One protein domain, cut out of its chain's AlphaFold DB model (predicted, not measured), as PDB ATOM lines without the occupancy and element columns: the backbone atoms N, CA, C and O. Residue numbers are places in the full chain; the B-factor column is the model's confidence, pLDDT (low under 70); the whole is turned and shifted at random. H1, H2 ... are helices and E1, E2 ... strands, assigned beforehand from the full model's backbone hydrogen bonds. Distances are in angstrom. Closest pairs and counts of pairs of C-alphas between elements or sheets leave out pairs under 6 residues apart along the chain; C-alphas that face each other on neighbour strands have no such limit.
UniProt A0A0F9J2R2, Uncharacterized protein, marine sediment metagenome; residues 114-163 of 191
ATOM      1  N   GLU A 114     283.809 189.951 111.032       80.31
ATOM      2  CA  GLU A 114     285.119 190.364 111.534       80.31
ATOM      3  C   GLU A 114     285.278 191.861 111.337       80.31
ATOM      4  O   GLU A 114     284.828 192.427 110.336       80.31
ATOM      5  N   TYR A 115     285.933 192.502 112.296       82.38
ATOM      6  CA  TYR A 115     286.239 193.918 112.212       82.38
ATOM      7  C   TYR A 115     287.711 194.102 111.870       82.38
ATOM      8  O   TYR A 115     288.575 193.452 112.452       82.38
ATOM      9  N   PHE A 116     287.998 194.994 110.936       83.69
ATOM     10  CA  PHE A 116     289.350 195.390 110.557       83.69
ATOM     11  C   PHE A 116     289.502 196.884 110.794       83.69
ATOM     12  O   PHE A 116     288.525 197.623 110.754       83.69
ATOM     13  N   LEU A 117     290.714 197.354 111.036       85.56
ATOM     14  CA  LEU A 117     291.020 198.770 110.924       85.56
ATOM     15  C   LEU A 117     291.318 199.106 109.466       85.56
ATOM     16  O   LEU A 117     291.840 198.281 108.716       85.56
ATOM     17  N   THR A 118     291.021 200.337 109.060       82.31
ATOM     18  CA  THR A 118     291.297 200.813 107.692       82.31
ATOM     19  C   THR A 118     292.782 200.835 107.336       82.31
ATOM     20  O   THR A 118     293.131 200.926 106.165       82.31
ATOM     21  N   ASP A 119     293.667 200.747 108.328       80.69
ATOM     22  CA  ASP A 119     295.112 200.584 108.137       80.69
ATOM     23  C   ASP A 119     295.547 199.122 107.910       80.69
ATOM     24  O   ASP A 119     296.734 198.851 107.737       80.69
ATOM     25  N   GLY A 120     294.597 198.184 107.893       77.62
ATOM     26  CA  GLY A 120     294.827 196.766 107.639       77.62
ATOM     27  C   GLY A 120     295.029 195.907 108.889       77.62
ATOM     28  O   GLY A 120     295.182 194.694 108.750       77.62
ATOM     29  N   ARG A 121     295.010 196.473 110.104       78.25
ATOM     30  CA  ARG A 121     295.089 195.682 111.348       78.25
ATOM     31  C   ARG A 121     293.784 194.907 111.598       78.25
ATOM     32  O   ARG A 121     292.699 195.428 111.359       78.25
ATOM     33  N   GLY A 122     293.879 193.672 112.092       82.12
ATOM     34  CA  GLY A 122     292.740 192.771 112.339       82.12
ATOM     35  C   GLY A 122     293.022 191.328 111.883       82.12
ATOM     36  O   GLY A 122     294.157 191.041 111.494       82.12
ATOM     37  N   PRO A 123     292.025 190.419 111.907       80.44
ATOM     38  CA  PRO A 123     290.636 190.629 112.328       80.44
ATOM     39  C   PRO A 123     290.470 190.753 113.849       80.44
ATOM     40  O   PRO A 123     291.161 190.097 114.626       80.44
ATOM     41  N   PHE A 124     289.503 191.563 114.275       80.25
ATOM     42  CA  PHE A 124     289.051 191.668 115.661       80.25
ATOM     43  C   PHE A 124     287.682 191.002 115.827       80.25
ATOM     44  O   PHE A 124     286.787 191.175 114.995       80.25
ATOM     45  N   ASP A 125     287.515 190.274 116.933       70.38
ATOM     46  CA  ASP A 125     286.275 189.547 117.254       70.38
ATOM     47  C   ASP A 125     285.086 190.470 117.550       70.38
ATOM     48  O   ASP A 125     283.927 190.091 117.373       70.38
ATOM     49  N   ASP A 126     285.371 191.682 118.022       76.50
ATOM     50  CA  ASP A 126     284.378 192.698 118.318       76.50
ATOM     51  C   ASP A 126     284.933 194.107 118.066       76.50
ATOM     52  O   ASP A 126     286.126 194.335 117.856       76.50
ATOM     53  N   ILE A 127     284.020 195.072 118.075       80.25
ATOM     54  CA  ILE A 127     284.319 196.476 117.806       80.25
ATOM     55  C   ILE A 127     285.134 197.097 118.949       80.25
ATOM     56  O   ILE A 127     285.922 198.008 118.706       80.25
ATOM     57  N   GLN A 128     284.963 196.628 120.189       83.94
ATOM     58  CA  GLN A 128     285.671 197.192 121.339       83.94
ATOM     59  C   GLN A 128     287.170 196.900 121.242       83.94
ATOM     60  O   GLN A 128     287.960 197.821 121.433       83.94
ATOM     61  N   LYS A 129     287.548 195.693 120.803       81.69
ATOM     62  CA  LYS A 129     288.934 195.323 120.485       81.69
ATOM     63  C   LYS A 129     289.526 196.172 119.360       81.69
ATOM     64  O   LYS A 129     290.668 196.609 119.456       81.69
ATOM     65  N   ALA A 130     288.750 196.462 118.314       82.50
ATOM     66  CA  ALA A 130     289.197 197.377 117.263       82.50
ATOM     67  C   ALA A 130     289.425 198.805 117.812       82.50
ATOM     68  O   ALA A 130     290.380 199.480 117.431       82.50
ATOM     69  N   MET A 131     288.596 199.265 118.756       81.50
ATOM     70  CA  MET A 131     288.791 200.561 119.422       81.50
ATOM     71  C   MET A 131     289.950 200.576 120.429       81.50
ATOM     72  O   MET A 131     290.562 201.632 120.615       81.50
ATOM     73  N   ASP A 132     290.262 199.441 121.061       85.00
ATOM     74  CA  ASP A 132     291.467 199.278 121.886       85.00
ATOM     75  C   ASP A 132     292.723 199.529 121.053       85.00
ATOM     76  O   ASP A 132     293.600 200.291 121.463       85.00
ATOM     77  N   GLU A 133     292.759 198.987 119.837       84.00
ATOM     78  CA  GLU A 133     293.879 199.158 118.910       84.00
ATOM     79  C   GLU A 133     293.993 200.599 118.365       84.00
ATOM     80  O   GLU A 133     295.086 201.088 118.056       84.00
ATOM     81  N   LEU A 134     292.872 201.328 118.323       81.69
ATOM     82  CA  LEU A 134     292.827 202.771 118.062       81.69
ATOM     83  C   LEU A 134     293.196 203.629 119.290       81.69
ATOM     84  O   LEU A 134     293.213 204.856 119.181       81.69
ATOM     85  N   LYS A 135     293.500 203.011 120.442       83.62
ATOM     86  CA  LYS A 135     293.864 203.669 121.714       83.62
ATOM     87  C   LYS A 135     292.833 204.687 122.206       83.62
ATOM     88  O   LYS A 135     293.176 205.672 122.857       83.62
ATOM     89  N   ILE A 136     291.559 204.461 121.904       80.25
ATOM     90  CA  ILE A 136     290.487 205.353 122.355       80.25
ATOM     91  C   ILE A 136     290.275 205.113 123.860       80.25
ATOM     92  O   ILE A 136     290.262 203.965 124.268       80.25
ATOM     93  N   PRO A 137     290.105 206.101 124.744       77.94
ATOM     94  CA  PRO A 137     289.802 205.829 126.157       77.94
ATOM     95  C   PRO A 137     288.437 205.149 126.330       77.94
ATOM     96  O   PRO A 137     287.475 205.614 125.722       77.94
ATOM     97  N   GLN A 138     288.319 204.098 127.155       73.38
ATOM     98  CA  GLN A 138     287.057 203.350 127.341       73.38
ATOM     99  C   GLN A 138     285.867 204.254 127.710       73.38
ATOM    100  O   GLN A 138     284.776 204.061 127.179       73.38
ATOM    101  N   ASP A 139     286.100 205.297 128.508       75.75
ATOM    102  CA  ASP A 139     285.075 206.261 128.941       75.75
ATOM    103  C   ASP A 139     284.492 207.106 127.796       75.75
ATOM    104  O   ASP A 139     283.385 207.630 127.895       75.75
ATOM    105  N   SER A 140     285.239 207.248 126.699       71.56
ATOM    106  CA  SER A 140     284.843 208.040 125.526       71.56
ATOM    107  C   SER A 140     284.211 207.201 124.412       71.56
ATOM    108  O   SER A 140     283.768 207.741 123.396       71.56
ATOM    109  N   ARG A 141     284.178 205.874 124.579       78.50
ATOM    110  CA  ARG A 141     283.685 204.948 123.561       78.50
ATOM    111  C   ARG A 141     282.196 204.660 123.745       78.50
ATOM    112  O   ARG A 141     281.708 204.570 124.871       78.50
ATOM    113  N   PRO A 142     281.464 204.403 122.652       73.62
ATOM    114  CA  PRO A 142     280.124 203.850 122.749       73.62
ATOM    115  C   PRO A 142     280.153 202.461 123.405       73.62
ATOM    116  O   PRO A 142     280.867 201.573 122.947       73.62
ATOM    117  N   GLN A 143     279.334 202.240 124.437       73.94
ATOM    118  CA  GLN A 143     279.273 200.949 125.147       73.94
ATOM    119  C   GLN A 143     278.540 199.840 124.373       73.94
ATOM    120  O   GLN A 143     278.487 198.690 124.804       73.94
ATOM    121  N   HIS A 144     277.938 200.155 123.226       73.06
ATOM    122  CA  HIS A 144     277.198 199.170 122.447       73.06
ATOM    123  C   HIS A 144     278.112 198.342 121.533       73.06
ATOM    124  O   HIS A 144     279.019 198.855 120.884       73.06
ATOM    125  N   LEU A 145     277.778 197.061 121.371       72.00
ATOM    126  CA  LEU A 145     278.500 196.112 120.509       72.00
ATOM    127  C   LEU A 145     278.041 196.142 119.035       72.00
ATOM    128  O   LEU A 145     278.289 195.209 118.276       72.00
ATOM    129  N   ARG A 146     277.299 197.179 118.621       76.94
ATOM    130  CA  ARG A 146     276.690 197.274 117.284       76.94
ATOM    131  C   ARG A 146     277.427 198.276 116.402       76.94
ATOM    132  O   ARG A 146     277.435 199.463 116.715       76.94
ATOM    133  N   TYR A 147     277.944 197.803 115.269       77.75
ATOM    134  CA  TYR A 147     278.674 198.610 114.283       77.75
ATOM    135  C   TYR A 147     277.827 199.746 113.706       77.75
ATOM    136  O   TYR A 147     278.260 200.894 113.644       77.75
ATOM    137  N   ASP A 148     276.566 199.457 113.390       77.38
ATOM    138  CA  ASP A 148     275.648 200.424 112.772       77.38
ATOM    139  C   ASP A 148     275.314 201.610 113.693       77.38
ATOM    140  O   ASP A 148     274.763 202.610 113.245       77.38
ATOM    141  N   ARG A 149     275.619 201.497 114.993       79.69
ATOM    142  CA  ARG A 149     275.388 202.551 115.990       79.69
ATOM    143  C   ARG A 149     276.630 203.394 116.277       79.69
ATOM    144  O   ARG A 149     276.548 204.345 117.045       79.69
ATOM    145  N   LEU A 150     277.777 203.040 115.700       80.38
ATOM    146  CA  LEU A 150     278.991 203.840 115.809       80.38
ATOM    147  C   LEU A 150     278.806 205.201 115.134       80.38
ATOM    148  O   LEU A 150     278.046 205.338 114.177       80.38
ATOM    149  N   ASN A 151     279.524 206.213 115.622       81.00
ATOM    150  CA  ASN A 151     279.584 207.493 114.928       81.00
ATOM    151  C   ASN A 151     280.313 207.327 113.576       81.00
ATOM    152  O   ASN A 151     281.071 206.379 113.360       81.00
ATOM    153  N   LYS A 152     280.096 208.273 112.658       81.81
ATOM    154  CA  LYS A 152     280.678 208.213 111.305       81.81
ATOM    155  C   LYS A 152     282.209 208.163 111.319       81.81
ATOM    156  O   LYS A 152     282.804 207.511 110.473       81.81
ATOM    157  N   GLU A 153     282.842 208.811 112.295       81.38
ATOM    158  CA  GLU A 153     284.300 208.810 112.447       81.38
ATOM    159  C   GLU A 153     284.861 207.421 112.773       81.38
ATOM    160  O   GLU A 153     285.910 207.049 112.252       81.38
ATOM    161  N   LEU A 154     284.170 206.637 113.606       82.25
ATOM    162  CA  LEU A 154     284.573 205.271 113.945       82.25
ATOM    163  C   LEU A 154     284.212 204.282 112.838       82.25
ATOM    164  O   LEU A 154     285.015 203.403 112.546       82.25
ATOM    165  N   GLN A 155     283.067 204.459 112.171       83.56
ATOM    166  CA  GLN A 155     282.726 203.688 110.965       83.56
ATOM    167  C   GLN A 155     283.711 203.941 109.815       83.56
ATOM    168  O   GLN A 155     283.925 203.072 108.982       83.56
ATOM    169  N   GLY A 156     284.337 205.120 109.771       82.88
ATOM    170  CA  GLY A 156     285.390 205.431 108.806       82.88
ATOM    171  C   GLY A 156     286.762 204.843 109.150       82.88
ATOM    172  O   GLY A 156     287.635 204.855 108.293       82.88
ATOM    173  N   LYS A 157     286.974 204.357 110.382       83.94
ATOM    174  CA  LYS A 157     288.252 203.778 110.852       83.94
ATOM    175  C   LYS A 157     288.194 202.267 111.053       83.94
ATOM    176  O   LYS A 157     289.239 201.622 111.078       83.94
ATOM    177  N   ILE A 158     286.996 201.720 111.230       85.62
ATOM    178  CA  ILE A 158     286.738 200.301 111.454       85.62
ATOM    179  C   ILE A 158     285.905 199.804 110.278       85.62
ATOM    180  O   ILE A 158     284.827 200.320 110.035       85.62
ATOM    181  N   GLU A 159     286.376 198.790 109.570       84.12
ATOM    182  CA  GLU A 159     285.660 198.119 108.496       84.12
ATOM    183  C   GLU A 159     284.989 196.845 109.027       84.12
ATOM    184  O   GLU A 159     285.603 196.055 109.745       84.12
ATOM    185  N   LYS A 160     283.723 196.625 108.662       83.75
ATOM    186  CA  LYS A 160     282.972 195.404 108.978       83.75
ATOM    187  C   LYS A 160     282.998 194.463 107.774       83.75
ATOM    188  O   LYS A 160     282.379 194.760 106.755       83.75
ATOM    189  N   ARG A 161     283.646 193.307 107.912       77.88
ATOM    190  CA  ARG A 161     283.710 192.260 106.880       77.88
ATOM    191  C   ARG A 161     282.953 191.018 107.324       77.88
ATOM    192  O   ARG A 161     282.902 190.712 108.509       77.88
ATOM    193  N   GLY A 162     282.329 190.307 106.390       71.94
ATOM    194  CA  GLY A 162     281.727 189.003 106.682       71.94
ATOM    195  C   GLY A 162     282.811 187.965 106.973       71.94
ATOM    196  O   GLY A 162     283.794 187.902 106.237       71.94
ATOM    197  N   LYS A 163     282.636 187.151 108.019       66.06
ATOM    198  CA  LYS A 163     283.482 185.970 108.243       66.06
ATOM    199  C   LYS A 163     283.277 185.006 107.080       66.06
ATOM    200  O   LYS A 163     282.134 184.715 106.725       66.06
TER     201      LYS A 163
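This is residues 114 to 163 of the 191 residues of an uncharacterized protein of marine sediment metagenome (UniProt A0A0F9J2R2). A two-stranded antiparallel ribbon, made by E1 and E2 at the two ends of the printed part, has the short helix H1 packed next to it. From H1 a wide loop without a named element, residues 134 to 151, swings away from the ribbon and comes back to the tiny helix H2, which leads into E2. The printed part has 50 residues with two named helices and two named strands, in the order E1, H1, H2, E2. The class is mixed, helices and strands, but under half of the residues are in named elements. The whole is compact, with a radius of gyration of the C-alphas of 9.7 A and spans of 28 by 20 by 18 A.

E1, residues 114 to 117, and E2, residues 158 to 162, are antiparallel neighbours, with 150 degrees between their directions. The C-alphas of Leu 117 and Ile 158 face each other at 4.6 A, and those of Glu 114 and Arg 161 at 5.2 A. N 159 and O 116 are within hydrogen-bond range at 2.7 A, as are N 114 and O 161 at 2.8 A. H1, residues 127 to 133, has 4 pairs of C-alphas within 8 A of E1, the closest being those of Tyr 115 and Ile 127, 6.4 A apart. Between H1 and E2 there are 2 such pairs, the closest being Ala 130 and Ile 158, 7.0 A apart. H2, residues 152 to 155, is apart from E1. H1 and H2 are also apart, but only just, their closest C-alphas being 8.4 A from each other. In H1 every O i to N i+4 pair is within hydrogen-bond range. H2 is too short for such a pair, and its one O i to N i+3 pair is not within range.

E1 begins with C-alpha 114 at (285.119, 190.364, 111.534) and is 10.3 A long from first to last C-alpha. H1 is 10.0 A long and begins with C-alpha 127 at (284.319, 196.476, 117.806). H2 measures 5.0 A. E2 is 13.2 A long and ends with C-alpha 162 at (281.727, 189.003, 106.682).

The printed part has no cut. Its two farthest C-alphas, those of Asp 139 and Lys 163, are 29.0 A apart, while the first and last, of Glu 114 and Lys 163, are 5.7 A apart. The link from H1 to H2, 18 residues, is long; that from E1 to H1, 9 residues, is short; that from H2 to E2, 2 residues, is tight. The mean pLDDT of the printed part is 79.5, and residue 163 is its one residue under 70.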